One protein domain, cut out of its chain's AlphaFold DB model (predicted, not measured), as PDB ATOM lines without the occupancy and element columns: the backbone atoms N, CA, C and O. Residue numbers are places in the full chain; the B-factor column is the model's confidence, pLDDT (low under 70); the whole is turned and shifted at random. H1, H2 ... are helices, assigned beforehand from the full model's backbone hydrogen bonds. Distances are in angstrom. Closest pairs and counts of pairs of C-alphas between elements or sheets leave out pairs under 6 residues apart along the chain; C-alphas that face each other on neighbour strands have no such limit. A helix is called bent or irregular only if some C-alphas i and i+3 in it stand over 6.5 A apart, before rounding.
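Overview. This is residues 90 to 148 of the 149 residues of the protein "SBDS domain-containing protein" of Spongospora subterranea (UniProt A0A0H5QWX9). One long straight helix, H1, runs along the longest axis, and two shorter helices, H2 and H3, pack on different sides of its later half without meeting each other. After H1 the long link of residues 111 to 121 reaches out beyond its end to Arg 115 and folds back to H2, which begins near His 108 of H1 and stands at a steep tilt of 57 degrees to it; a second long link, residues 132 to 142, leads from H2 to the short H3. The printed part has 59 residues with three named helices, in the order H1, H2, H3, and no named strand. Its class is all helix, with 36 of the 59 residues in the helices. It is only just compact, close to loose, with a radius of gyration of the C-alphas of 12.2 A, and elongated, with spans of 40 by 22 by 16 A.

Arrangement. H1, residues 90 to 110, touches H2, residues 122 to 131, with its residues 104 to 108 alone. Their closest C-alphas are those of His 108 and Leu 122, 6.3 A apart. The lines of H1 and H2 stand at a steep tilt of 57 degrees, and the two run opposite ways. Their centres are 12.3 A apart. H1 also touches H3, residues 143 to 147, with its residues 99 to 107 alone. The closest C-alphas of H1 and H3 are those of Ile 103 and Ile 143, 6.2 A apart, and their centres are 10.6 A apart. H2 and H3 are apart. In H1, H2 and H3 every pair of backbone O of residue i and N of residue i+4 is within hydrogen-bond range.

Along the chain. H1 begins at Ser 90, with its C-alpha at (77.868, 74.528, 280.473), and ends at Gly 110, with its C-alpha at (103.409, 58.589, 280.210). From first to last C-alpha it is 30.1 A long. H2 runs from Leu 122, with its C-alpha at (99.781, 65.753, 289.103), to Gly 131, over 14.2 A. H3 runs from Ile 143 to Val 147, over 6.2 A, and its last C-alpha is at (99.349, 64.147, 274.515). None of the three helices is bent.

Size, cuts and confidence. The two C-alphas farthest apart are those of Ser 90 and Arg 115, at 41.2 A. The first and last printed C-alphas, those of Ser 90 and Arg 148, are 27.8 A apart. The printed part has no cut. The links from H1 to H2 and from H2 to H3 are both long, with 11 residues each. The mean pLDDT of the printed part is 87.8, and no printed residue is under 70.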
ATOM      1  N   SER A  90      77.423  75.251 279.274       82.69
ATOM      2  CA  SER A  90      77.868  74.528 280.473       82.69
ATOM      3  C   SER A  90      78.423  73.153 280.115       82.69
ATOM      4  O   SER A  90      79.553  72.836 280.457       82.69
ATOM      5  N   GLU A  91      77.687  72.372 279.325       81.81
ATOM      6  CA  GLU A  91      78.126  71.032 278.924       81.81
ATOM      7  C   GLU A  91      79.416  71.061 278.092       81.81
ATOM      8  O   GLU A  91      80.251  70.164 278.202       81.81
ATOM      9  N   ARG A  92      79.605  72.087 277.248       85.19
ATOM     10  CA  ARG A  92      80.872  72.273 276.526       85.19
ATOM     11  C   ARG A  92      82.020  72.559 277.486       85.19
ATOM     12  O   ARG A  92      83.092  71.989 277.308       85.19
ATOM     13  N   HIS A  93      81.802  73.411 278.486       87.31
ATOM     14  CA  HIS A  93      82.805  73.693 279.510       87.31
ATOM     15  C   HIS A  93      83.177  72.421 280.285       87.31
ATOM     16  O   HIS A  93      84.358  72.092 280.375       87.31
ATOM     17  N   ASP A  94      82.182  71.648 280.721       87.19
ATOM     18  CA  ASP A  94      82.390  70.396 281.454       87.19
ATOM     19  C   ASP A  94      83.182  69.371 280.629       87.19
ATOM     20  O   ASP A  94      84.084  68.707 281.145       87.19
ATOM     21  N   LYS A  95      82.906  69.273 279.321       87.62
ATOM     22  CA  LYS A  95      83.676  68.426 278.397       87.62
ATOM     23  C   LYS A  95      85.138  68.861 278.284       87.62
ATOM     24  O   LYS A  95      86.021  68.005 278.265       87.62
ATOM     25  N   VAL A  96      85.404  70.167 278.212       89.94
ATOM     26  CA  VAL A  96      86.774  70.709 278.155       89.94
ATOM     27  C   VAL A  96      87.517  70.446 279.463       89.94
ATOM     28  O   VAL A  96      88.655  69.982 279.426       89.94
ATOM     29  N   GLU A  97      86.877  70.666 280.610       90.06
ATOM     30  CA  GLU A  97      87.473  70.403 281.925       90.06
ATOM     31  C   GLU A  97      87.748  68.910 282.148       90.06
ATOM     32  O   GLU A  97      88.803  68.530 282.662       90.06
ATOM     33  N   LEU A  98      86.840  68.035 281.710       90.69
ATOM     34  CA  LEU A  98      87.065  66.593 281.744       90.69
ATOM     35  C   LEU A  98      88.244  66.188 280.848       90.69
ATOM     36  O   LEU A  98      89.120  65.446 281.293       90.69
ATOM     37  N   CYS A  99      88.300  66.709 279.619       91.19
ATOM     38  CA  CYS A  99      89.405  66.475 278.688       91.19
ATOM     39  C   CYS A  99      90.743  66.950 279.280       91.19
ATOM     40  O   CYS A  99      91.728  66.208 279.276       91.19
ATOM     41  N   LYS A 100      90.768  68.135 279.905       91.12
ATOM     42  CA  LYS A 100      91.934  68.677 280.619       91.12
ATOM     43  C   LYS A 100      92.458  67.697 281.668       91.12
ATOM     44  O   LYS A 100      93.643  67.367 281.666       91.12
ATOM     45  N   LYS A 101      91.578  67.189 282.537       91.56
ATOM     46  CA  LYS A 101      91.939  66.213 283.580       91.56
ATOM     47  C   LYS A 101      92.472  64.908 282.987       91.56
ATOM     48  O   LYS A 101      93.443  64.357 283.499       91.56
ATOM     49  N   GLN A 102      91.873  64.429 281.897       91.75
ATOM     50  CA  GLN A 102      92.323  63.217 281.206       91.75
ATOM     51  C   GLN A 102      93.720  63.380 280.594       91.75
ATOM     52  O   GLN A 102      94.545  62.480 280.738       91.75
ATOM     53  N   ILE A 103      94.012  64.528 279.974       91.19
ATOM     54  CA  ILE A 103      95.347  64.842 279.445       91.19
ATOM     55  C   ILE A 103      96.380  64.854 280.574       91.19
ATOM     56  O   ILE A 103      97.421  64.216 280.460       91.19
ATOM     57  N   ILE A 104      96.080  65.518 281.690       91.25
ATOM     58  CA  ILE A 104      96.985  65.603 282.845       91.25
ATOM     59  C   ILE A 104      97.264  64.213 283.432       91.25
ATOM     60  O   ILE A 104      98.417  63.870 283.699       91.25
ATOM     61  N   ALA A 105      96.232  63.380 283.573       91.50
ATOM     62  CA  ALA A 105      96.381  62.004 284.034       91.50
ATOM     63  C   ALA A 105      97.195  61.138 283.054       91.50
ATOM     64  O   ALA A 105      97.977  60.288 283.485       91.50
ATOM     65  N   ALA A 106      97.034  61.348 281.745       90.62
ATOM     66  CA  ALA A 106      97.818  60.661 280.723       90.62
ATOM     67  C   ALA A 106      99.293  61.093 280.753       90.62
ATOM     68  O   ALA A 106     100.173  60.237 280.696       90.62
ATOM     69  N   LEU A 107      99.568  62.392 280.919       89.12
ATOM     70  CA  LEU A 107     100.923  62.929 281.062       89.12
ATOM     71  C   LEU A 107     101.629  62.353 282.294       89.12
ATOM     72  O   LEU A 107     102.763  61.902 282.188       89.12
ATOM     73  N   HIS A 108     100.939  62.292 283.436       90.38
ATOM     74  CA  HIS A 108     101.477  61.694 284.660       90.38
ATOM     75  C   HIS A 108     101.898  60.230 284.468       90.38
ATOM     76  O   HIS A 108     102.930  59.815 284.979       90.38
ATOM     77  N   LYS A 109     101.115  59.445 283.718       88.12
ATOM     78  CA  LYS A 109     101.422  58.032 283.451       88.12
ATOM     79  C   LYS A 109     102.489  57.834 282.371       88.12
ATOM     80  O   LYS A 109     103.189  56.830 282.405       88.12
ATOM     81  N   GLY A 110     102.559  58.737 281.394       85.69
ATOM     82  CA  GLY A 110     103.409  58.589 280.210       85.69
ATOM     83  C   GLY A 110     104.792  59.230 280.320       85.69
ATOM     84  O   GLY A 110     105.692  58.817 279.595       85.69
ATOM     85  N   TYR A 111     104.972  60.223 281.197       84.50
ATOM     86  CA  TYR A 111     106.200  61.015 281.266       84.50
ATOM     87  C   TYR A 111     106.887  60.883 282.625       84.50
ATOM     88  O   TYR A 111     106.322  61.193 283.677       84.50
ATOM     89  N   ILE A 112     108.145  60.452 282.568       88.00
ATOM     90  CA  ILE A 112     109.043  60.308 283.712       88.00
ATOM     91  C   ILE A 112     110.103  61.409 283.689       88.00
ATOM     92  O   ILE A 112     110.557  61.834 282.626       88.00
ATOM     93  N   ASP A 113     110.515  61.863 284.869       87.12
ATOM     94  CA  ASP A 113     111.625  62.798 285.006       87.12
ATOM     95  C   ASP A 113     112.947  62.066 284.708       87.12
ATOM     96  O   ASP A 113     113.271  61.105 285.410       87.12
ATOM     97  N   PRO A 114     113.759  62.499 283.728       86.88
ATOM     98  CA  PRO A 114     115.000  61.808 283.382       86.88
ATOM     99  C   PRO A 114     116.022  61.795 284.528       86.88
ATOM    100  O   PRO A 114     116.860  60.896 284.584       86.88
ATOM    101  N   ARG A 115     115.962  62.764 285.453       89.12
ATOM    102  CA  ARG A 115     116.892  62.847 286.589       89.12
ATOM    103  C   ARG A 115     116.510  61.912 287.724       89.12
ATOM    104  O   ARG A 115     117.393  61.324 288.335       89.12
ATOM    105  N   THR A 116     115.220  61.824 288.044       88.88
ATOM    106  CA  THR A 116     114.740  61.041 289.196       88.88
ATOM    107  C   THR A 116     114.177  59.681 288.798       88.88
ATOM    108  O   THR A 116     113.982  58.841 289.667       88.88
ATOM    109  N   GLN A 117     113.931  59.453 287.502       87.38
ATOM    110  CA  GLN A 117     113.245  58.278 286.948       87.38
ATOM    111  C   GLN A 117     111.849  58.049 287.556       87.38
ATOM    112  O   GLN A 117     111.284  56.963 287.453       87.38
ATOM    113  N   LEU A 118     111.275  59.082 288.185       88.38
ATOM    114  CA  LEU A 118     109.950  59.051 288.792       88.38
ATOM    115  C   LEU A 118     108.946  59.834 287.934       88.38
ATOM    116  O   LEU A 118     109.316  60.825 287.295       88.38
ATOM    117  N   PRO A 119     107.662  59.442 287.942       88.25
ATOM    118  CA  PRO A 119     106.597  60.222 287.323       88.25
ATOM    119  C   PRO A 119     106.474  61.626 287.921       88.25
ATOM    120  O   PRO A 119     106.582  61.821 289.135       88.25
ATOM    121  N   HIS A 120     106.174  62.619 287.083       88.94
ATOM    122  CA  HIS A 120     105.915  63.974 287.566       88.94
ATOM    123  C   HIS A 120     104.598  64.045 288.361       88.94
ATOM    124  O   HIS A 120     103.576  63.591 287.850       88.94
ATOM    125  N   PRO A 121     104.556  64.653 289.563       91.25
ATOM    126  CA  PRO A 121     103.317  64.788 290.336       91.25
ATOM    127  C   PRO A 121     102.212  65.542 289.579       91.25
ATOM    128  O   PRO A 121     102.497  66.525 288.891       91.25
ATOM    129  N   LEU A 122     100.946  65.148 289.775       91.62
ATOM    130  CA  LEU A 122      99.781  65.753 289.103       91.62
ATOM    131  C   LEU A 122      99.725  67.278 289.275       91.62
ATOM    132  O   LEU A 122      99.601  67.997 288.288       91.62
ATOM    133  N   ILE A 123      99.930  67.774 290.500       92.25
ATOM    134  CA  ILE A 123      99.904  69.211 290.830       92.25
ATOM    135  C   ILE A 123     100.932  70.001 290.003       92.25
ATOM    136  O   ILE A 123     100.680  71.138 289.596       92.25
ATOM    137  N   ARG A 124     102.098  69.403 289.718       90.31
ATOM    138  CA  ARG A 124     103.149  70.038 288.910       90.31
ATOM    139  C   ARG A 124     102.704  70.187 287.456       90.31
ATOM    140  O   ARG A 124     102.929  71.237 286.861       90.31
ATOM    141  N   ILE A 125     102.053  69.162 286.909       90.94
ATOM    142  CA  ILE A 125     101.514  69.169 285.544       90.94
ATOM    143  C   ILE A 125     100.330  70.140 285.445       90.94
ATOM    144  O   ILE A 125     100.268  70.920 284.503       90.94
ATOM    145  N   GLU A 126      99.430  70.157 286.432       90.81
ATOM    146  CA  GLU A 126      98.303  71.102 286.512       90.81
ATOM    147  C   GLU A 126      98.767  72.559 286.532       90.81
ATOM    148  O   GLU A 126      98.229  73.404 285.808       90.81
ATOM    149  N   SER A 127      99.789  72.841 287.340       90.75
ATOM    150  CA  SER A 127     100.386  74.170 287.461       90.75
ATOM    151  C   SER A 127     101.077  74.583 286.161       90.75
ATOM    152  O   SER A 127     100.869  75.697 285.683       90.75
ATOM    153  N   ALA A 128     101.836  73.672 285.540       89.75
ATOM    154  CA  ALA A 128     102.454  73.906 284.237       89.75
ATOM    155  C   ALA A 128     101.393  74.188 283.162       89.75
ATOM    156  O   ALA A 128     101.473  75.206 282.484       89.75
ATOM    157  N   ALA A 129     100.362  73.348 283.064       87.94
ATOM    158  CA  ALA A 129      99.276  73.486 282.099       87.94
ATOM    159  C   ALA A 129      98.501  74.803 282.264       87.94
ATOM    160  O   ALA A 129      98.151  75.441 281.275       87.94
ATOM    161  N   SER A 130      98.267  75.241 283.505       86.94
ATOM    162  CA  SER A 130      97.593  76.515 283.794       86.94
ATOM    163  C   SER A 130      98.462  77.735 283.462       86.94
ATOM    164  O   SER A 130      97.931  78.797 283.149       86.94
ATOM    165  N   GLY A 131      99.791  77.583 283.494       86.38
ATOM    166  CA  GLY A 131     100.745  78.615 283.088       86.38
ATOM    167  C   GLY A 131     100.914  78.766 281.570       86.38
ATOM    168  O   GLY A 131     101.403  79.802 281.116       86.38
ATOM    169  N   VAL A 132     100.500  77.778 280.764       88.06
ATOM    170  CA  VAL A 132     100.597  77.861 279.298       88.06
ATOM    171  C   VAL A 132      99.495  78.766 278.749       88.06
ATOM    172  O   VAL A 132      98.326  78.392 278.639       88.06
ATOM    173  N   LYS A 133      99.879  79.978 278.346       84.62
ATOM    174  CA  LYS A 133      98.955  80.945 277.750       84.62
ATOM    175  C   LYS A 133      98.380  80.406 276.437       84.62
ATOM    176  O   LYS A 133      99.112  80.140 275.491       84.62
ATOM    177  N   GLY A 134      97.054  80.309 276.369       80.75
ATOM    178  CA  GLY A 134      96.334  79.917 275.153       80.75
ATOM    179  C   GLY A 134      96.167  78.410 274.951       80.75
ATOM    180  O   GLY A 134      95.533  78.021 273.973       80.75
ATOM    181  N   TRP A 135      96.657  77.566 275.865       85.38
ATOM    182  CA  TRP A 135      96.401  76.131 275.791       85.38
ATOM    183  C   TRP A 135      94.934  75.822 276.105       85.38
ATOM    184  O   TRP A 135      94.409  76.200 277.156       85.38
ATOM    185  N   LYS A 136      94.264  75.146 275.171       83.69
ATOM    186  CA  LYS A 136      92.872  74.715 275.297       83.69
ATOM    187  C   LYS A 136      92.751  73.279 274.788       83.69
ATOM    188  O   LYS A 136      92.990  73.061 273.601       83.69
ATOM    189  N   PRO A 137      92.395  72.318 275.656       87.44
ATOM    190  CA  PRO A 137      92.076  70.960 275.238       87.44
ATOM    191  C   PRO A 137      90.931  70.937 274.232       87.44
ATOM    192  O   PRO A 137      89.969  71.696 274.362       87.44
ATOM    193  N   ASP A 138      91.026  70.034 273.264       88.75
ATOM    194  CA  ASP A 138      89.998  69.794 272.261       88.75
ATOM    195  C   ASP A 138      89.194  68.544 272.668       88.75
ATOM    196  O   ASP A 138      89.736  67.441 272.640       88.75
ATOM    197  N   PRO A 139      87.924  68.656 273.097       86.69
ATOM    198  CA  PRO A 139      87.147  67.493 273.529       86.69
ATOM    199  C   PRO A 139      86.818  66.499 272.410       86.69
ATOM    200  O   PRO A 139      86.402  65.382 272.706       86.69
ATOM    201  N   GLU A 140      86.943  66.900 271.143       85.19
ATOM    202  CA  GLU A 140      86.574  66.065 269.996       85.19
ATOM    203  C   GLU A 140      87.738  65.185 269.529       85.19
ATOM    204  O   GLU A 140      87.529  64.138 268.912       85.19
ATOM    205  N   LYS A 141      88.977  65.568 269.857       87.69
ATOM    206  CA  LYS A 141      90.172  64.798 269.501       87.69
ATOM    207  C   LYS A 141      90.474  63.716 270.542       87.69
ATOM    208  O   LYS A 141      90.434  63.988 271.741       87.69
ATOM    209  N   PRO A 142      90.892  62.505 270.129       87.81
ATOM    210  CA  PRO A 142      91.342  61.482 271.069       87.81
ATOM    211  C   PRO A 142      92.510  61.963 271.943       87.81
ATOM    212  O   PRO A 142      93.459  62.568 271.442       87.81
ATOM    213  N   ILE A 143      92.484  61.626 273.236       87.44
ATOM    214  CA  ILE A 143      93.522  62.021 274.211       87.44
ATOM    215  C   ILE A 143      94.949  61.656 273.757       87.44
ATOM    216  O   ILE A 143      95.816  62.524 273.833       87.44
ATOM    217  N   PRO A 144      95.236  60.449 273.218       85.56
ATOM    218  CA  PRO A 144      96.596  60.106 272.792       85.56
ATOM    219  C   PRO A 144      97.152  61.016 271.692       85.56
ATOM    220  O   PRO A 144      98.361  61.204 271.617       85.56
ATOM    221  N   VAL A 145      96.288  61.591 270.848       87.50
ATOM    222  CA  VAL A 145      96.696  62.535 269.796       87.50
ATOM    223  C   VAL A 145      97.071  63.886 270.401       87.50
ATOM    224  O   VAL A 145      97.988  64.534 269.918       87.50
ATOM    225  N   GLN A 146      96.400  64.295 271.480       84.31
ATOM    226  CA  GLN A 146      96.641  65.574 272.158       84.31
ATOM    227  C   GLN A 146      97.837  65.549 273.120       84.31
ATOM    228  O   GLN A 146      98.367  66.597 273.470       84.31
ATOM    229  N   VAL A 147      98.234  64.360 273.575       84.00
ATOM    230  CA  VAL A 147      99.349  64.147 274.515       84.00
ATOM    231  C   VAL A 147     100.684  63.925 273.787       84.00
ATOM    232  O   VAL A 147     101.750  63.983 274.404       84.00
ATOM    233  N   ARG A 148     100.638  63.650 272.478       73.56
ATOM    234  CA  ARG A 148     101.831  63.468 271.648       73.56
ATOM    235  C   ARG A 148     102.452  64.823 271.304       73.56
ATOM    236  O   ARG A 148     101.745  65.726 270.863       73.56
TER     237      ARG A 148